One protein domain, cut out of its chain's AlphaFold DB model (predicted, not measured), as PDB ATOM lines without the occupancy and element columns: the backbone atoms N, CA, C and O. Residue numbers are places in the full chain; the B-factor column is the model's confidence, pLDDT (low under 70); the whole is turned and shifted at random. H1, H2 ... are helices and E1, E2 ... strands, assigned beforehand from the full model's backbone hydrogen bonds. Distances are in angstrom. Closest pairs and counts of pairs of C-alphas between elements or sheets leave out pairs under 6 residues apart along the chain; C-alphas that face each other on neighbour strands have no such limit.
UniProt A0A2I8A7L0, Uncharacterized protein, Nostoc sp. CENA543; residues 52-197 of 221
ATOM      1  N   SER A  52     255.616 238.901 265.686       91.38
ATOM      2  CA  SER A  52     254.492 238.145 266.237       91.38
ATOM      3  C   SER A  52     253.211 238.407 265.442       91.38
ATOM      4  O   SER A  52     252.585 237.462 264.962       91.38
ATOM      5  N   LYS A  53     252.876 239.683 265.198       89.25
ATOM      6  CA  LYS A  53     251.716 240.079 264.381       89.25
ATOM      7  C   LYS A  53     251.773 239.477 262.982       89.25
ATOM      8  O   LYS A  53     250.797 238.874 262.552       89.25
ATOM      9  N   GLN A  54     252.917 239.565 262.305       90.00
ATOM     10  CA  GLN A  54     253.084 238.988 260.971       90.00
ATOM     11  C   GLN A  54     252.805 237.477 260.961       90.00
ATOM     12  O   GLN A  54     252.019 237.005 260.143       90.00
ATOM     13  N   LYS A  55     253.368 236.726 261.916       92.69
ATOM     14  CA  LYS A  55     253.120 235.280 262.037       92.69
ATOM     15  C   LYS A  55     251.650 234.949 262.276       92.69
ATOM     16  O   LYS A  55     251.147 233.969 261.734       92.69
ATOM     17  N   VAL A  56     250.961 235.750 263.088       92.00
ATOM     18  CA  VAL A  56     249.519 235.587 263.307       92.00
ATOM     19  C   VAL A  56     248.762 235.811 261.998       92.00
ATOM     20  O   VAL A  56     247.920 234.993 261.647       92.00
ATOM     21  N   LEU A  57     249.077 236.860 261.238       91.81
ATOM     22  CA  LEU A  57     248.409 237.140 259.962       91.81
ATOM     23  C   LEU A  57     248.651 236.041 258.915       91.81
ATOM     24  O   LEU A  57     247.725 235.665 258.196       91.81
ATOM     25  N   GLU A  58     249.866 235.497 258.848       93.19
ATOM     26  CA  GLU A  58     250.203 234.352 257.992       93.19
ATOM     27  C   GLU A  58     249.401 233.103 258.383       93.19
ATOM     28  O   GLU A  58     248.813 232.449 257.519       93.19
ATOM     29  N   LEU A  59     249.309 232.806 259.684       94.81
ATOM     30  CA  LEU A  59     248.503 231.698 260.196       94.81
ATOM     31  C   LEU A  59     247.021 231.864 259.836       94.81
ATOM     32  O   LEU A  59     246.383 230.904 259.410       94.81
ATOM     33  N   LEU A  60     246.470 233.071 259.980       94.44
ATOM     34  CA  LEU A  60     245.069 233.348 259.659       94.44
ATOM     35  C   LEU A  60     244.784 233.217 258.151       94.44
ATOM     36  O   LEU A  60     243.753 232.661 257.772       94.44
ATOM     37  N   HIS A  61     245.713 233.644 257.288       92.38
ATOM     38  CA  HIS A  61     245.626 233.385 255.847       92.38
ATOM     39  C   HIS A  61     245.594 231.884 255.542       92.38
ATOM     40  O   HIS A  61     244.739 231.419 254.785       92.38
ATOM     41  N   GLN A  62     246.508 231.116 256.144       94.25
ATOM     42  CA  GLN A  62     246.562 229.663 255.970       94.25
ATOM     43  C   GLN A  62     245.291 228.982 256.484       94.25
ATOM     44  O   GLN A  62     244.792 228.060 255.841       94.25
ATOM     45  N   PHE A  63     244.744 229.459 257.601       96.31
ATOM     46  CA  PHE A  63     243.500 228.966 258.173       96.31
ATOM     47  C   PHE A  63     242.323 229.125 257.203       96.31
ATOM     48  O   PHE A  63     241.668 228.130 256.894       96.31
ATOM     49  N   ILE A  64     242.092 230.325 256.654       96.31
ATOM     50  CA  ILE A  64     241.005 230.541 255.681       96.31
ATOM     51  C   ILE A  64     241.225 229.706 254.420       96.31
ATOM     52  O   ILE A  64     240.309 229.017 253.974       96.31
ATOM     53  N   LYS A  65     242.448 229.687 253.877       94.31
ATOM     54  CA  LYS A  65     242.778 228.876 252.697       94.31
ATOM     55  C   LYS A  65     242.509 227.388 252.929       94.31
ATOM     56  O   LYS A  65     241.944 226.728 252.059       94.31
ATOM     57  N   ALA A  66     242.857 226.865 254.103       95.38
ATOM     58  CA  ALA A  66     242.560 225.487 254.479       95.38
ATOM     59  C   ALA A  66     241.049 225.239 254.586       95.38
ATOM     60  O   ALA A  66     240.565 224.261 254.019       95.38
ATOM     61  N   LYS A  67     240.303 226.138 255.242       96.38
ATOM     62  CA  LYS A  67     238.840 226.055 255.378       96.38
ATOM     63  C   LYS A  67     238.117 226.076 254.027       96.38
ATOM     64  O   LYS A  67     237.174 225.315 253.814       96.38
ATOM     65  N   ILE A  68     238.579 226.906 253.089       95.00
ATOM     66  CA  ILE A  68     238.064 226.928 251.713       95.00
ATOM     67  C   ILE A  68     238.368 225.601 251.013       95.00
ATOM     68  O   ILE A  68     237.455 224.983 250.471       95.00
ATOM     69  N   LYS A  69     239.619 225.128 251.086       92.19
ATOM     70  CA  LYS A  69     240.077 223.894 250.425       92.19
ATOM     71  C   LYS A  69     239.330 222.634 250.874       92.19
ATOM     72  O   LYS A  69     239.210 221.685 250.108       92.19
ATOM     73  N   ILE A  70     238.865 222.594 252.120       92.81
ATOM     74  CA  ILE A  70     238.083 221.463 252.650       92.81
ATOM     75  C   ILE A  70     236.568 221.721 252.622       92.81
ATOM     76  O   ILE A  70     235.804 220.907 253.129       92.81
ATOM     77  N   GLY A  71     236.123 222.849 252.056       90.00
ATOM     78  CA  GLY A  71     234.705 223.163 251.874       90.00
ATOM     79  C   GLY A  71     233.928 223.478 253.156       90.00
ATOM     80  O   GLY A  71     232.703 223.416 253.139       90.00
ATOM     81  N   ASN A  72     234.592 223.826 254.262       93.88
ATOM     82  CA  ASN A  72     233.950 224.043 255.569       93.88
ATOM     83  C   ASN A  72     234.087 225.479 256.106       93.88
ATOM     84  O   ASN A  72     233.923 225.705 257.306       93.88
ATOM     85  N   LEU A  73     234.416 226.439 255.237       95.81
ATOM     86  CA  LEU A  73     234.441 227.852 255.602       95.81
ATOM     87  C   LEU A  73     233.044 228.321 256.036       95.81
ATOM     88  O   LEU A  73     232.071 228.133 255.296       95.81
ATOM     89  N   THR A  74     232.985 228.962 257.205       95.75
ATOM     90  CA  THR A  74     231.784 229.575 257.792       95.75
ATOM     91  C   THR A  74     231.897 231.100 257.847       95.75
ATOM     92  O   THR A  74     232.998 231.644 257.778       95.75
ATOM     93  N   ALA A  75     230.766 231.794 258.007       95.69
ATOM     94  CA  ALA A  75     230.760 233.253 258.141       95.69
ATOM     95  C   ALA A  75     231.475 233.722 259.421       95.69
ATOM     96  O   ALA A  75     232.199 234.713 259.392       95.69
ATOM     97  N   ASP A  76     231.354 232.967 260.519       96.12
ATOM     98  CA  ASP A  76     232.054 233.263 261.773       96.12
ATOM     99  C   ASP A  76     233.575 233.133 261.623       96.12
ATOM    100  O   ASP A  76     234.321 233.962 262.149       96.12
ATOM    101  N   ASP A  77     234.058 232.122 260.888       95.88
ATOM    102  CA  ASP A  77     235.487 231.992 260.572       95.88
ATOM    103  C   ASP A  77     235.989 233.252 259.848       95.88
ATOM    104  O   ASP A  77     237.026 233.811 260.216       95.88
ATOM    105  N   VAL A  78     235.236 233.721 258.844       95.75
ATOM    106  CA  VAL A  78     235.598 234.911 258.067       95.75
ATOM    107  C   VAL A  78     235.549 236.164 258.929       95.75
ATOM    108  O   VAL A  78     236.529 236.898 258.958       95.75
ATOM    109  N   ALA A  79     234.470 236.396 259.679       94.00
ATOM    110  CA  ALA A  79     234.325 237.577 260.527       94.00
ATOM    111  C   ALA A  79     235.465 237.685 261.553       94.00
ATOM    112  O   ALA A  79     236.073 238.749 261.722       94.00
ATOM    113  N   ASN A  80     235.823 236.564 262.190       92.12
ATOM    114  CA  ASN A  80     236.924 236.512 263.149       92.12
ATOM    115  C   ASN A  80     238.271 236.852 262.498       92.12
ATOM    116  O   ASN A  80     239.037 237.643 263.054       92.12
ATOM    117  N   VAL A  81     238.562 236.302 261.318       93.94
ATOM    118  CA  VAL A  81     239.823 236.569 260.609       93.94
ATOM    119  C   VAL A  81     239.861 237.987 260.044       93.94
ATOM    120  O   VAL A  81     240.831 238.716 260.265       93.94
ATOM    121  N   TYR A  82     238.796 238.404 259.365       91.31
ATOM    122  CA  TYR A  82     238.693 239.707 258.719       91.31
ATOM    123  C   TYR A  82     238.807 240.844 259.738       91.31
ATOM    124  O   TYR A  82     239.505 241.821 259.485       91.31
ATOM    125  N   SER A  83     238.244 240.686 260.944       90.94
ATOM    126  CA  SER A  83     238.410 241.665 262.029       90.94
ATOM    127  C   SER A  83     239.880 241.906 262.402       90.94
ATOM    128  O   SER A  83     240.282 243.039 262.664       90.94
ATOM    129  N   ARG A  84     240.720 240.861 262.382       90.81
ATOM    130  CA  ARG A  84     242.158 240.968 262.672       90.81
ATOM    131  C   ARG A  84     242.932 241.588 261.519       90.81
ATOM    132  O   ARG A  84     243.862 242.360 261.759       90.81
ATOM    133  N   PHE A  85     242.537 241.279 260.291       92.12
ATOM    134  CA  PHE A  85     243.123 241.880 259.097       92.12
ATOM    135  C   PHE A  85     242.799 243.366 259.012       92.12
ATOM    136  O   PHE A  85     243.707 244.157 258.776       92.12
ATOM    137  N   ASN A  86     241.564 243.758 259.321       90.69
ATOM    138  CA  ASN A  86     241.127 245.151 259.316       90.69
ATOM    139  C   ASN A  86     241.918 246.042 260.289       90.69
ATOM    140  O   ASN A  86     242.089 247.232 260.055       90.69
ATOM    141  N   LEU A  87     242.444 245.470 261.376       90.88
ATOM    142  CA  LEU A  87     243.309 246.185 262.322       90.88
ATOM    143  C   LEU A  87     244.766 246.316 261.853       90.88
ATOM    144  O   LEU A  87     245.528 247.072 262.452       90.88
ATOM    145  N   SER A  88     245.178 245.538 260.850       89.44
ATOM    146  CA  SER A  88     246.590 245.371 260.474       89.44
ATOM    147  C   SER A  88     246.911 245.851 259.060       89.44
ATOM    148  O   SER A  88     248.048 246.238 258.798       89.44
ATOM    149  N   TYR A  89     245.935 245.811 258.155       90.31
ATOM    150  CA  TYR A  89     246.090 246.152 256.746       90.31
ATOM    151  C   TYR A  89     245.304 247.404 256.369       90.31
ATOM    152  O   TYR A  89     244.334 247.776 257.025       90.31
ATOM    153  N   ASN A  90     245.738 248.051 255.287       92.56
ATOM    154  CA  ASN A  90     244.985 249.131 254.664       92.56
ATOM    155  C   ASN A  90     243.791 248.568 253.853       92.56
ATOM    156  O   ASN A  90     243.775 247.373 253.541       92.56
ATOM    157  N   PRO A  91     242.804 249.410 253.486       91.81
ATOM    158  CA  PRO A  91     241.619 248.965 252.747       91.81
ATOM    159  C   PRO A  91     241.928 248.248 251.425       91.81
ATOM    160  O   PRO A  91     241.311 247.233 251.124       91.81
ATOM    161  N   GLU A  92     242.938 248.698 250.677       91.88
ATOM    162  CA  GLU A  92     243.304 248.104 249.381       91.88
ATOM    163  C   GLU A  92     243.766 246.645 249.499       91.88
ATOM    164  O   GLU A  92     243.439 245.805 248.660       91.88
ATOM    165  N   ILE A  93     244.521 246.317 250.553       92.06
ATOM    166  CA  ILE A  93     244.933 244.936 250.824       92.06
ATOM    167  C   ILE A  93     243.726 244.099 251.263       92.06
ATOM    168  O   ILE A  93     243.639 242.925 250.902       92.06
ATOM    169  N   LEU A  94     242.785 244.675 252.014       93.12
ATOM    170  CA  LEU A  94     241.568 243.970 252.428       93.12
ATOM    171  C   LEU A  94     240.668 243.635 251.237       93.12
ATOM    172  O   LEU A  94     240.194 242.506 251.150       93.12
ATOM    173  N   GLU A  95     240.507 244.566 250.294       94.75
ATOM    174  CA  GLU A  95     239.824 244.334 249.015       94.75
ATOM    175  C   GLU A  95     240.456 243.172 248.246       94.75
ATOM    176  O   GLU A  95     239.764 242.237 247.844       94.75
ATOM    177  N   LEU A  96     241.785 243.187 248.100       94.38
ATOM    178  CA  LEU A  96     242.521 242.113 247.435       94.38
ATOM    179  C   LEU A  96     242.264 240.758 248.112       94.38
ATOM    180  O   LEU A  96     242.031 239.758 247.435       94.38
ATOM    181  N   ILE A  97     242.322 240.711 249.446       93.81
ATOM    182  CA  ILE A  97     242.091 239.488 250.222       93.81
ATOM    183  C   ILE A  97     240.650 238.996 250.047       93.81
ATOM    184  O   ILE A  97     240.447 237.803 249.818       93.81
ATOM    185  N   TYR A  98     239.669 239.899 250.109       95.56
ATOM    186  CA  TYR A  98     238.257 239.580 249.918       95.56
ATOM    187  C   TYR A  98     238.019 238.941 248.549       95.56
ATOM    188  O   TYR A  98     237.488 237.832 248.458       95.56
ATOM    189  N   VAL A  99     238.488 239.600 247.484       95.81
ATOM    190  CA  VAL A  99     238.331 239.109 246.110       95.81
ATOM    191  C   VAL A  99     239.075 237.786 245.922       95.81
ATOM    192  O   VAL A  99     238.529 236.866 245.317       95.81
ATOM    193  N   ARG A 100     240.273 237.618 246.503       95.38
ATOM    194  CA  ARG A 100     240.983 236.325 246.490       95.38
ATOM    195  C   ARG A 100     240.144 235.212 247.100       95.38
ATOM    196  O   ARG A 100     240.022 234.150 246.498       95.38
ATOM    197  N   TRP A 101     239.552 235.430 248.273       96.06
ATOM    198  CA  TRP A 101     238.710 234.419 248.914       96.06
ATOM    199  C   TRP A 101     237.452 234.113 248.109       96.06
ATOM    200  O   TRP A 101     237.098 232.940 247.981       96.06
ATOM    201  N   ALA A 102     236.813 235.132 247.528       96.00
ATOM    202  CA  ALA A 102     235.680 234.943 246.632       96.00
ATOM    203  C   ALA A 102     236.074 234.069 245.435       96.00
ATOM    204  O   ALA A 102     235.453 233.035 245.204       96.00
ATOM    205  N   VAL A 103     237.165 234.402 244.740       95.69
ATOM    206  CA  VAL A 103     237.654 233.611 243.604       95.69
ATOM    207  C   VAL A 103     237.981 232.179 244.027       95.69
ATOM    208  O   VAL A 103     237.531 231.250 243.369       95.69
ATOM    209  N   MET A 104     238.661 231.967 245.159       95.12
ATOM    210  CA  MET A 104     238.953 230.619 245.669       95.12
ATOM    211  C   MET A 104     237.692 229.788 245.943       95.12
ATOM    212  O   MET A 104     237.702 228.572 245.754       95.12
ATOM    213  N   LEU A 105     236.621 230.419 246.431       95.56
ATOM    214  CA  LEU A 105     235.339 229.760 246.682       95.56
ATOM    215  C   LEU A 105     234.616 229.404 245.385       95.56
ATOM    216  O   LEU A 105     234.041 228.319 245.292       95.56
ATOM    217  N   LEU A 106     234.633 230.314 244.412       94.62
ATOM    218  CA  LEU A 106     233.993 230.128 243.114       94.62
ATOM    219  C   LEU A 106     234.743 229.100 242.268       94.62
ATOM    220  O   LEU A 106     234.127 228.284 241.599       94.62
ATOM    221  N   SER A 107     236.069 229.095 242.329       93.56
ATOM    222  CA  SER A 107     236.919 228.264 241.482       93.56
ATOM    223  C   SER A 107     237.333 226.947 242.152       93.56
ATOM    224  O   SER A 107     238.261 226.276 241.694       93.56
ATOM    225  N   HIS A 108     236.713 226.588 243.282       91.94
ATOM    226  CA  HIS A 108     237.072 225.383 244.021       91.94
ATOM    227  C   HIS A 108     236.778 224.122 243.184       91.94
ATOM    228  O   HIS A 108     235.656 223.958 242.715       91.94
ATOM    229  N   PRO A 109     237.706 223.156 243.064       87.88
ATOM    230  CA  PRO A 109     237.547 222.026 242.141       87.88
ATOM    231  C   PRO A 109     236.382 221.080 242.470       87.88
ATOM    232  O   PRO A 109     235.925 220.354 241.600       87.88
ATOM    233  N   GLN A 110     235.934 221.039 243.729       87.69
ATOM    234  CA  GLN A 110     234.868 220.127 244.186       87.69
ATOM    235  C   GLN A 110     233.569 220.830 244.591       87.69
ATOM    236  O   GLN A 110     232.530 220.192 244.702       87.69
ATOM    237  N   TYR A 111     233.648 222.121 244.911       88.00
ATOM    238  CA  TYR A 111     232.549 222.876 245.533       88.00
ATOM    239  C   TYR A 111     232.381 224.254 244.898       88.00
ATOM    240  O   TYR A 111     231.677 225.099 245.452       88.00
ATOM    241  N   GLY A 112     233.098 224.490 243.798       90.00
ATOM    242  CA  GLY A 112     233.065 225.721 243.041       90.00
ATOM    243  C   GLY A 112     231.732 225.898 242.341       90.00
ATOM    244  O   GLY A 112     230.791 225.122 242.516       90.00
ATOM    245  N   VAL A 113     231.642 226.987 241.599       91.94
ATOM    246  CA  VAL A 113     230.465 227.291 240.810       91.94
ATOM    247  C   VAL A 113     230.453 226.415 239.559       91.94
ATOM    248  O   VAL A 113     231.447 226.286 238.849       91.94
ATOM    249  N   GLU A 114     229.301 225.829 239.284       89.50
ATOM    250  CA  GLU A 114     229.033 225.058 238.079       89.50
ATOM    251  C   GLU A 114     227.880 225.712 237.317       89.50
ATOM    252  O   GLU A 114     226.967 226.298 237.911       89.50
ATOM    253  N   LEU A 115     227.900 225.603 235.990       85.31
ATOM    254  CA  LEU A 115     226.748 225.976 235.180       85.31
ATOM    255  C   LEU A 115     225.778 224.796 235.096       85.31
ATOM    256  O   LEU A 115     226.165 223.697 234.708       85.31
ATOM    257  N   ALA A 116     224.495 225.047 235.349       78.69
ATOM    258  CA  ALA A 116     223.446 224.087 235.007       78.69
ATOM    259  C   ALA A 116     223.081 224.116 233.499       78.69
ATOM    260  O   ALA A 116     222.358 223.244 233.022       78.69
ATOM    261  N   GLY A 117     223.620 225.073 232.726       69.00
ATOM    262  CA  GLY A 117     223.440 225.200 231.273       69.00
ATOM    263  C   GLY A 117     224.648 225.835 230.568       69.00
ATOM    264  O   GLY A 117     225.731 225.900 231.122       69.00
ATOM    265  N   HIS A 118     224.503 226.304 229.325       61.25
ATOM    266  CA  HIS A 118     225.643 226.847 228.550       61.25
ATOM    267  C   HIS A 118     225.883 228.360 228.710       61.25
ATOM    268  O   HIS A 118     226.849 228.876 228.161       61.25
ATOM    269  N   ARG A 119     225.003 229.100 229.399       60.03
ATOM    270  CA  ARG A 119     225.114 230.563 229.548       60.03
ATOM    271  C   ARG A 119     224.993 230.984 231.009       60.03
ATOM    272  O   ARG A 119     224.039 230.581 231.679       60.03
ATOM    273  N   VAL A 120     225.897 231.862 231.447       59.00
ATOM    274  CA  VAL A 120     225.792 232.604 232.712       59.00
ATOM    275  C   VAL A 120     224.486 233.415 232.679       59.00
ATOM    276  O   VAL A 120     224.215 234.116 231.706       59.00
ATOM    277  N   GLY A 121     223.614 233.240 233.676       54.97
ATOM    278  CA  GLY A 121     222.342 233.975 233.810       54.97
ATOM    279  C   GLY A 121     221.087 233.294 233.241       54.97
ATOM    280  O   GLY A 121     220.018 233.455 233.817       54.97
ATOM    281  N   ASN A 122     221.197 232.470 232.190       55.81
ATOM    282  CA  ASN A 122     220.040 231.755 231.608       55.81
ATOM    283  C   ASN A 122     220.026 230.246 231.903       55.81
ATOM    284  O   ASN A 122     218.995 229.601 231.722       55.81
ATOM    285  N   GLY A 123     221.159 229.675 232.324       57.56
ATOM    286  CA  GLY A 123     221.299 228.243 232.606       57.56
ATOM    287  C   GLY A 123     221.161 227.854 234.076       57.56
ATOM    288  O   GLY A 123     221.113 226.666 234.356       57.56
ATOM    289  N   GLY A 124     221.094 228.827 234.994       76.25
ATOM    290  CA  GLY A 124     221.217 228.600 236.437       76.25
ATOM    291  C   GLY A 124     222.662 228.307 236.866       76.25
ATOM    292  O   GLY A 124     223.443 227.715 236.120       76.25
ATOM    293  N   LEU A 125     223.025 228.742 238.071       89.12
ATOM    294  CA  LEU A 125     224.320 228.455 238.699       89.12
ATOM    295  C   LEU A 125     224.113 227.433 239.813       89.12
ATOM    296  O   LEU A 125     223.102 227.479 240.511       89.12
ATOM    297  N   ILE A 126     225.060 226.526 240.008       90.19
ATOM    298  CA  ILE A 126     225.073 225.610 241.148       90.19
ATOM    299  C   ILE A 126     226.320 225.916 241.962       90.19
ATOM    300  O   ILE A 126     227.420 225.949 241.426       90.19
ATOM    301  N   TRP A 127     226.157 226.141 243.261       92.56
ATOM    302  CA  TRP A 127     227.276 226.309 244.180       92.56
ATOM    303  C   TRP A 127     226.962 225.603 245.494       92.56
ATOM    304  O   TRP A 127     225.879 225.771 246.055       92.56
ATOM    305  N   ARG A 128     227.886 224.752 245.959       88.38
ATOM    306  CA  ARG A 128     227.707 223.906 247.159       88.38
ATOM    307  C   ARG A 128     226.375 223.127 247.170       88.38
ATOM    308  O   ARG A 128     225.730 222.994 248.206       88.38
ATOM    309  N   GLY A 129     225.947 222.640 246.003       84.88
ATOM    310  CA  GLY A 129     224.694 221.892 245.833       84.88
ATOM    311  C   GLY A 129     223.412 222.735 245.886       84.88
ATOM    312  O   GLY A 129     222.322 222.183 245.753       84.88
ATOM    313  N   LYS A 130     223.512 224.060 246.048       90.75
ATOM    314  CA  LYS A 130     222.383 224.989 245.953       90.75
ATOM    315  C   LYS A 130     222.325 225.589 244.550       90.75
ATOM    316  O   LYS A 130     223.339 226.045 244.030       90.75
ATOM    317  N   SER A 131     221.137 225.598 243.950       90.62
ATOM    318  CA  SER A 131     220.899 226.250 242.659       90.62
ATOM    319  C   SER A 131     220.510 227.717 242.838       90.62
ATOM    320  O   SER A 131     219.712 228.061 243.711       90.62
ATOM    321  N   TYR A 132     221.031 228.562 241.961       90.94
ATOM    322  CA  TYR A 132     220.825 230.003 241.912       90.94
ATOM    323  C   TYR A 132     220.274 230.378 240.540       90.94
ATOM    324  O   TYR A 132     220.742 229.874 239.516       90.94
ATOM    325  N   LYS A 133     219.259 231.249 240.513       86.50
ATOM    326  CA  LYS A 133     218.629 231.671 239.254       86.50
ATOM    327  C   LYS A 133     219.496 232.683 238.519       86.50
ATOM    328  O   LYS A 133     219.597 232.619 237.300       86.50
ATOM    329  N   THR A 134     220.118 233.586 239.267       88.25
ATOM    330  CA  THR A 134     220.940 234.678 238.744       88.25
ATOM    331  C   THR A 134     222.319 234.682 239.401       88.25
ATOM    332  O   THR A 134     222.498 234.117 240.484       88.25
ATOM    333  N   SER A 135     223.300 235.326 238.764       91.38
ATOM    334  CA  SER A 135     224.597 235.587 239.398       91.38
ATOM    335  C   SER A 135     224.470 236.519 240.601       91.38
ATOM    336  O   SER A 135     225.182 236.323 241.581       91.38
ATOM    337  N   THR A 136     223.487 237.425 240.597       92.38
ATOM    338  CA  THR A 136     223.128 238.279 241.738       92.38
ATOM    339  C   THR A 136     222.777 237.463 242.980       92.38
ATOM    340  O   THR A 136     223.278 237.738 244.068       92.38
ATOM    341  N   ASP A 137     221.953 236.419 242.834       92.81
ATOM    342  CA  ASP A 137     221.568 235.567 243.967       92.81
ATOM    343  C   ASP A 137     222.788 234.854 244.574       92.81
ATOM    344  O   ASP A 137     222.880 234.694 245.795       92.81
ATOM    345  N   LEU A 138     223.721 234.414 243.721       94.44
ATOM    346  CA  LEU A 138     224.967 233.786 244.157       94.44
ATOM    347  C   LEU A 138     225.888 234.805 244.837       94.44
ATOM    348  O   LEU A 138     226.421 234.517 245.906       94.44
ATOM    349  N   TYR A 139     226.038 235.994 244.255       95.38
ATOM    350  CA  TYR A 139     226.816 237.097 244.811       95.38
ATOM    351  C   TYR A 139     226.348 237.463 246.226       95.38
ATOM    352  O   TYR A 139     227.161 237.512 247.148       95.38
ATOM    353  N   ILE A 140     225.036 237.589 246.443       95.19
ATOM    354  CA  ILE A 140     224.455 237.858 247.767       95.19
ATOM    355  C   ILE A 140     224.811 236.754 248.775       95.19
ATOM    356  O   ILE A 140     225.101 237.032 249.939       95.19
ATOM    357  N   ASP A 141     224.784 235.484 248.372       95.00
ATOM    358  CA  ASP A 141     225.155 234.384 249.268       95.00
ATOM    359  C   ASP A 141     226.664 234.331 249.550       95.00
ATOM    360  O   ASP A 141     227.061 233.992 250.668       95.00
ATOM    361  N   ILE A 142     227.503 234.721 248.586       95.88
ATOM    362  CA  ILE A 142     228.940 234.922 248.808       95.88
ATOM    363  C   ILE A 142     229.165 236.057 249.811       95.88
ATOM    364  O   ILE A 142     229.935 235.869 250.749       95.88
ATOM    365  N   GLN A 143     228.447 237.178 249.701       95.88
ATOM    366  CA  GLN A 143     228.512 238.273 250.678       95.88
ATOM    367  C   GLN A 143     228.051 237.840 252.074       95.88
ATOM    368  O   GLN A 143     228.670 238.194 253.071       95.88
ATOM    369  N   LYS A 144     227.005 237.014 252.190       95.44
ATOM    370  CA  LYS A 144     226.601 236.461 253.500       95.44
ATOM    371  C   LYS A 144     227.697 235.613 254.142       95.44
ATOM    372  O   LYS A 144     227.764 235.542 255.366       95.44
ATOM    373  N   LEU A 145     228.520 234.945 253.333       95.62
ATOM    374  CA  LEU A 145     229.630 234.134 253.819       95.62
ATOM    375  C   LEU A 145     230.876 234.975 254.124       95.62
ATOM    376  O   LEU A 145     231.511 234.756 255.151       95.62
ATOM    377  N   LEU A 146     231.248 235.893 253.232       95.62
ATOM    378  CA  LEU A 146     232.498 236.652 253.322       95.62
ATOM    379  C   LEU A 146     232.372 237.983 254.075       95.62
ATOM    380  O   LEU A 146     233.378 238.557 254.484       95.62
ATOM    381  N   GLY A 147     231.150 238.471 254.264       93.12
ATOM    382  CA  GLY A 147     230.857 239.822 254.724       93.12
ATOM    383  C   GLY A 147     230.646 240.805 253.569       93.12
ATOM    384  O   GLY A 147     230.569 240.427 252.396       93.12
ATOM    385  N   ASN A 148     230.543 242.084 253.931       89.69
ATOM    386  CA  ASN A 148     230.258 243.174 252.998       89.69
ATOM    387  C   ASN A 148     231.295 243.238 251.869       89.69
ATOM    388  O   ASN A 148     232.495 243.161 252.135       89.69
ATOM    389  N   ASP A 149     230.820 243.411 250.634       91.62
ATOM    390  CA  ASP A 149     231.682 243.613 249.471       91.62
ATOM    391  C   ASP A 149     232.384 244.976 249.565       91.62
ATOM    392  O   ASP A 149     231.704 246.000 249.640       91.62
ATOM    393  N   PRO A 150     233.725 245.018 249.558       89.75
ATOM    394  CA  PRO A 150     234.450 246.275 249.613       89.75
ATOM    395  C   PRO A 150     234.473 247.036 248.272       89.75
ATOM    396  O   PRO A 150     234.840 248.207 248.271       89.75
ATOM    397  N   LEU A 151     234.092 246.410 247.149       92.56
ATOM    398  CA  LEU A 151     233.968 247.074 245.843       92.56
ATOM    399  C   LEU A 151     232.555 247.594 245.540       92.56
ATOM    400  O   LEU A 151     232.399 248.348 244.584       92.56
ATOM    401  N   ASP A 152     231.559 247.197 246.338       90.06
ATOM    402  CA  ASP A 152     230.156 247.636 246.265       90.06
ATOM    403  C   ASP A 152     229.530 247.561 244.856       90.06
ATOM    404  O   ASP A 152     228.770 248.431 244.434       90.06
ATOM    405  N   SER A 153     229.875 246.525 244.089       92.69
ATOM    406  CA  SER A 153     229.379 246.343 242.722       92.69
ATOM    407  C   SER A 153     229.339 244.868 242.359       92.69
ATOM    408  O   SER A 153     230.252 244.111 242.663       92.69
ATOM    409  N   GLN A 154     228.297 244.432 241.656       93.31
ATOM    410  CA  GLN A 154     228.225 243.053 241.178       93.31
ATOM    411  C   GLN A 154     229.087 242.821 239.921       93.31
ATOM    412  O   GLN A 154     229.468 241.688 239.630       93.31
ATOM    413  N   VAL A 155     229.441 243.867 239.170       93.69
ATOM    414  CA  VAL A 155     230.095 243.722 237.857       93.69
ATOM    415  C   VAL A 155     231.443 243.013 237.955       93.69
ATOM    416  O   VAL A 155     231.755 242.167 237.114       93.69
ATOM    417  N   TRP A 156     232.237 243.284 238.997       95.44
ATOM    418  CA  TRP A 156     233.501 242.567 239.194       95.44
ATOM    419  C   TRP A 156     233.274 241.068 239.434       95.44
ATOM    420  O   TRP A 156     234.075 240.239 238.996       95.44
ATOM    421  N   PHE A 157     232.179 240.715 240.112       95.50
ATOM    422  CA  PHE A 157     231.822 239.339 240.427       95.50
ATOM    423  C   PHE A 157     231.391 238.588 239.168       95.50
ATOM    424  O   PHE A 157     231.866 237.480 238.917       95.50
ATOM    425  N   ASP A 158     230.562 239.219 238.336       93.62
ATOM    426  CA  ASP A 158     230.155 238.669 237.042       93.62
ATOM    427  C   ASP A 158     231.365 238.472 236.113       93.62
ATOM    428  O   ASP A 158     231.486 237.428 235.468       93.62
ATOM    429  N   TYR A 159     232.317 239.410 236.117       93.44
ATOM    430  CA  TYR A 159     233.570 239.275 235.371       93.44
ATOM    431  C   TYR A 159     234.437 238.108 235.874       93.44
ATOM    432  O   TYR A 159     235.025 237.370 235.075       93.44
ATOM    433  N   CYS A 160     234.491 237.888 237.193       94.19
ATOM    434  CA  CYS A 160     235.161 236.719 237.763       94.19
ATOM    435  C   CYS A 160     234.485 235.415 237.324       94.19
ATOM    436  O   CYS A 160     235.172 234.488 236.903       94.19
ATOM    437  N   LEU A 161     233.151 235.340 237.382       92.56
ATOM    438  CA  LEU A 161     232.402 234.167 236.923       92.56
ATOM    439  C   LEU A 161     232.671 233.870 235.449       92.56
ATOM    440  O   LEU A 161     232.964 232.729 235.102       92.56
ATOM    441  N   GLN A 162     232.610 234.892 234.594       90.62
ATOM    442  CA  GLN A 162     232.919 234.744 233.179       90.62
ATOM    443  C   GLN A 162     234.335 234.193 232.981       90.62
ATOM    444  O   GLN A 162     234.510 233.202 232.281       90.62
ATOM    445  N   SER A 163     235.325 234.767 233.664       90.81
ATOM    446  CA  SER A 163     236.718 234.322 233.572       90.81
ATOM    447  C   SER A 163     236.905 232.860 234.013       90.81
ATOM    448  O   SER A 163     237.695 232.148 233.405       90.81
ATOM    449  N   ILE A 164     236.168 232.394 235.033       90.56
ATOM    450  CA  ILE A 164     236.183 230.985 235.474       90.56
ATOM    451  C   ILE A 164     235.597 230.060 234.402       90.56
ATOM    452  O   ILE A 164     236.096 228.956 234.210       90.56
ATOM    453  N   PHE A 165     234.522 230.462 233.726       88.69
ATOM    454  CA  PHE A 165     233.869 229.596 232.742       88.69
ATOM    455  C   PHE A 165     234.543 229.622 231.370       88.69
ATOM    456  O   PHE A 165     234.548 228.595 230.692       88.69
ATOM    457  N   ASP A 166     235.128 230.755 230.985       88.50
ATOM    458  CA  ASP A 166     235.877 230.899 229.735       88.50
ATOM    459  C   ASP A 166     237.226 230.158 229.820       88.50
ATOM    460  O   ASP A 166     237.614 229.465 228.876       88.50
ATOM    461  N   ASP A 167     237.913 230.238 230.967       86.50
ATOM    462  CA  ASP A 167     239.115 229.457 231.282       86.50
ATOM    463  C   ASP A 167     239.103 228.990 232.748       86.50
ATOM    464  O   ASP A 167     239.548 229.683 233.670       86.50
ATOM    465  N   GLY A 168     238.669 227.741 232.951       81.38
ATOM    466  CA  GLY A 168     238.582 227.097 234.267       81.38
ATOM    467  C   GLY A 168     239.905 226.932 235.016       81.38
ATOM    468  O   GLY A 168     239.896 226.487 236.163       81.38
ATOM    469  N   THR A 169     241.040 227.274 234.403       85.94
ATOM    470  CA  THR A 169     242.366 227.211 235.031       85.94
ATOM    471  C   THR A 169     242.966 228.579 235.329       85.94
ATOM    472  O   THR A 169     243.777 228.684 236.253       85.94
ATOM    473  N   PHE A 170     242.547 229.623 234.607       88.19
ATOM    474  CA  PHE A 170     243.140 230.955 234.690       88.19
ATOM    475  C   PHE A 170     243.044 231.540 236.099       88.19
ATOM    476  O   PHE A 170     244.058 231.717 236.770       88.19
ATOM    477  N   LEU A 171     241.827 231.793 236.582       87.69
ATOM    478  CA  LEU A 171     241.626 232.437 237.879       87.69
ATOM    479  C   LEU A 171     242.159 231.647 239.084       87.69
ATOM    480  O   LEU A 171     242.808 232.275 239.923       87.69
ATOM    481  N   PRO A 172     241.963 230.313 239.189       86.69
ATOM    482  CA  PRO A 172     242.577 229.529 240.260       86.69
ATOM    483  C   PRO A 172     244.103 229.654 240.327       86.69
ATOM    484  O   PRO A 172     244.671 229.617 241.417       86.69
ATOM    485  N   ALA A 173     244.777 229.768 239.179       86.94
ATOM    486  CA  ALA A 173     246.222 229.962 239.138       86.94
ATOM    487  C   ALA A 173     246.599 231.417 239.446       86.94
ATOM    488  O   ALA A 173     247.542 231.666 240.196       86.94
ATOM    489  N   GLU A 174     245.853 232.376 238.898       89.94
ATOM    490  CA  GLU A 174     246.171 233.800 238.961       89.94
ATOM    491  C   GLU A 174     246.164 234.338 240.399       89.94
ATOM    492  O   GLU A 174     247.042 235.119 240.758       89.94
ATOM    493  N   ILE A 175     245.243 233.871 241.252       91.44
ATOM    494  CA  ILE A 175     245.157 234.283 242.667       91.44
ATOM    495  C   ILE A 175     246.410 233.960 243.492       91.44
ATOM    496  O   ILE A 175     246.669 234.636 244.491       91.44
ATOM    497  N   GLU A 176     247.180 232.949 243.086       88.81
ATOM    498  CA  GLU A 176     248.411 232.518 243.758       88.81
ATOM    499  C   GLU A 176     249.639 233.313 243.289       88.81
ATOM    500  O   GLU A 176     250.714 233.190 243.873       88.81
ATOM    501  N   LEU A 177     249.495 234.137 242.247       90.00
ATOM    502  CA  LEU A 177     250.577 234.928 241.675       90.00
ATOM    503  C   LEU A 177     250.555 236.367 242.206       90.00
ATOM    504  O   LEU A 177     249.503 236.960 242.459       90.00
ATOM    505  N   ASP A 178     251.735 236.982 242.303       85.81
ATOM    506  CA  ASP A 178     251.882 238.375 242.762       85.81
ATOM    507  C   ASP A 178     251.185 239.381 241.830       85.81
ATOM    508  O   ASP A 178     250.706 240.440 242.253       85.81
ATOM    509  N   ARG A 179     251.056 239.014 240.550       86.62
ATOM    510  CA  ARG A 179     250.367 239.811 239.530       86.62
ATOM    511  C   ARG A 179     248.840 239.819 239.661       86.62
ATOM    512  O   ARG A 179     248.202 240.596 238.960       86.62
ATOM    513  N   PHE A 180     248.251 239.074 240.602       91.62
ATOM    514  CA  PHE A 180     246.818 239.184 240.905       91.62
ATOM    515  C   PHE A 180     246.400 240.622 241.259       91.62
ATOM    516  O   PHE A 180     245.285 241.048 240.981       91.62
ATOM    517  N   SER A 181     247.319 241.410 241.818       89.25
ATOM    518  CA  SER A 181     247.138 242.851 242.037       89.25
ATOM    519  C   SER A 181     246.811 243.630 240.751       89.25
ATOM    520  O   SER A 181     246.027 244.576 240.782       89.25
ATOM    521  N   SER A 182     247.355 243.217 239.604       89.44
ATOM    522  CA  SER A 182     247.042 243.811 238.297       89.44
ATOM    523  C   SER A 182     245.646 243.412 237.818       89.44
ATOM    524  O   SER A 182     244.928 244.244 237.269       89.44
ATOM    525  N   PHE A 183     245.225 242.173 238.082       90.81
ATOM    526  CA  PHE A 183     243.846 241.745 237.842       90.81
ATOM    527  C   PHE A 183     242.860 242.550 238.702       90.81
ATOM    528  O   PHE A 183     241.853 243.046 238.207       90.81
ATOM    529  N   MET A 184     243.204 242.791 239.970       93.75
ATOM    530  CA  MET A 184     242.418 243.636 240.871       93.75
ATOM    531  C   MET A 184     242.236 245.062 240.333       93.75
ATOM    532  O   MET A 184     241.160 245.643 240.469       93.75
ATOM    533  N   TYR A 185     243.263 245.630 239.695       92.69
ATOM    534  CA  TYR A 185     243.145 246.931 239.036       92.69
ATOM    535  C   TYR A 185     242.104 246.907 237.905       92.69
ATOM    536  O   TYR A 185     241.267 247.803 237.841       92.69
ATOM    537  N   GLN A 186     242.088 245.860 237.073       91.56
ATOM    538  CA  GLN A 186     241.082 245.710 236.012       91.56
ATOM    539  C   GLN A 186     239.659 245.649 236.579       91.56
ATOM    540  O   GLN A 186     238.772 246.330 236.070       91.56
ATOM    541  N   LEU A 187     239.450 244.896 237.664       94.69
ATOM    542  CA  LEU A 187     238.153 244.843 238.343       94.69
ATOM    543  C   LEU A 187     237.710 246.226 238.832       94.69
ATOM    544  O   LEU A 187     236.567 246.617 238.619       94.69
ATOM    545  N   LYS A 188     238.616 246.994 239.444       94.31
ATOM    546  CA  LYS A 188     238.310 248.356 239.906       94.31
ATOM    547  C   LYS A 188     237.954 249.293 238.757       94.31
ATOM    548  O   LYS A 188     237.055 250.111 238.912       94.31
ATOM    549  N   GLU A 189     238.639 249.194 237.621       92.06
ATOM    550  CA  GLU A 189     238.292 249.988 236.438       92.06
ATOM    551  C   GLU A 189     236.907 249.614 235.894       92.06
ATOM    552  O   GLU A 189     236.131 250.507 235.566       92.06
ATOM    553  N   LEU A 190     236.536 248.328 235.893       92.56
ATOM    554  CA  LEU A 190     235.177 247.900 235.530       92.56
ATOM    555  C   LEU A 190     234.114 248.495 236.462       92.56
ATOM    556  O   LEU A 190     233.122 249.043 235.989       92.56
ATOM    557  N   VAL A 191     234.344 248.448 237.776       93.62
ATOM    558  CA  VAL A 191     233.436 249.045 238.770       93.62
ATOM    559  C   VAL A 191     233.316 250.561 238.574       93.62
ATOM    560  O   VAL A 191     232.222 251.118 238.627       93.62
ATOM    561  N   LYS A 192     234.425 251.253 238.280       91.75
ATOM    562  CA  LYS A 192     234.397 252.695 237.981       91.75
ATOM    563  C   LYS A 192     233.594 253.020 236.727       91.75
ATOM    564  O   LYS A 192     232.920 254.047 236.723       91.75
ATOM    565  N   LEU A 193     233.693 252.191 235.685       88.31
ATOM    566  CA  LEU A 193     232.938 252.355 234.441       88.31
ATOM    567  C   LEU A 193     231.437 252.135 234.649       88.31
ATOM    568  O   LEU A 193     230.638 252.835 234.038       88.31
ATOM    569  N   GLU A 194     231.046 251.206 235.522       89.06
ATOM    570  CA  GLU A 194     229.642 251.040 235.912       89.06
ATOM    571  C   GLU A 194     229.128 252.267 236.679       89.06
ATOM    572  O   GLU A 194     228.046 252.772 236.387       89.06
ATOM    573  N   ALA A 195     229.916 252.774 237.631       87.31
ATOM    574  CA  ALA A 195     229.542 253.939 238.431       87.31
ATOM    575  C   ALA A 195     229.523 255.249 237.621       87.31
ATOM    576  O   ALA A 195     228.775 256.168 237.949       87.31
ATOM    577  N   ASN A 196     230.348 255.338 236.574       85.75
ATOM    578  CA  ASN A 196     230.456 256.490 235.682       85.75
ATOM    579  C   ASN A 196     230.215 256.028 234.239       85.75
ATOM    580  O   ASN A 196     231.173 255.925 233.463       85.75
ATOM    581  N   PRO A 197     228.958 255.711 233.875       75.44
ATOM    582  CA  PRO A 197     228.642 255.327 232.510       75.44
ATOM    583  C   PRO A 197     229.057 256.446 231.553       75.44
ATOM    584  O   PRO A 197     229.012 257.625 231.907       75.44
TER     585      PRO A 197
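This is residues 52 to 197 of the 221 residues of an uncharacterized protein of Nostoc sp. CENA543 (UniProt A0A2I8A7L0). Helix H3 runs through the middle of this body, with the hairpin H1 and H2 on one side, H4, H5 and H6 packed round it elsewhere, and H7 crossing H5. A small hairpin of strands, E1 and E2, sits near the first part of H4. The printed part has 146 residues, mostly helix, in the order H1 H2 H3 E1 E2 H4 H5 H6 H7; its two-strand sheet is antiparallel. It is compact, with a radius of gyration of the C-alphas of 15.0 A and spans of 49 by 37 by 25 A.

Start with H1, residues 52 to 69, and H2, residues 75 to 86, a helical hairpin whose closest C-alphas, Leu 60 and Val 81, are 6.2 A apart. With H3, residues 91 to 106, they form an up-and-down bundle, each helix running against the one before. E1, residues 125 to 127, and E2, residues 130 to 132, pair with N 125 and O 132 at 2.9 A. H4, residues 135 to 146, touches H3 at a steep tilt of 63 degrees, closest at C-alphas 142 and 102, 7.1 A. H5, residues 155 to 166, and H6, residues 170 to 174, each only just touch H3, with 3 pairs of C-alphas within 8 A. H7, residues 180 to 195, touches H5 at 53 degrees, a steep tilt, closest at C-alphas 187 and 156, 5.2 A. Every O i to N i+4 pair is within hydrogen-bond range in H1, H3, H4, H5, H6 and H7, and 7 of 8 in H2.

Find C-alpha 52 at (254.492, 238.145, 266.237); H1 runs 25.7 A from there. H3 spans 22.5 A. H7 spans 22.9 A to C-alpha 195 at (229.542, 253.939, 238.431).

The C-alphas farthest apart, Ser 52 and Asn 122, are 49.3 A apart. The printed part has no cut. The link from H3 to E1 is long, 18 residues, and within it residues 117 to 123 have pLDDT under 70.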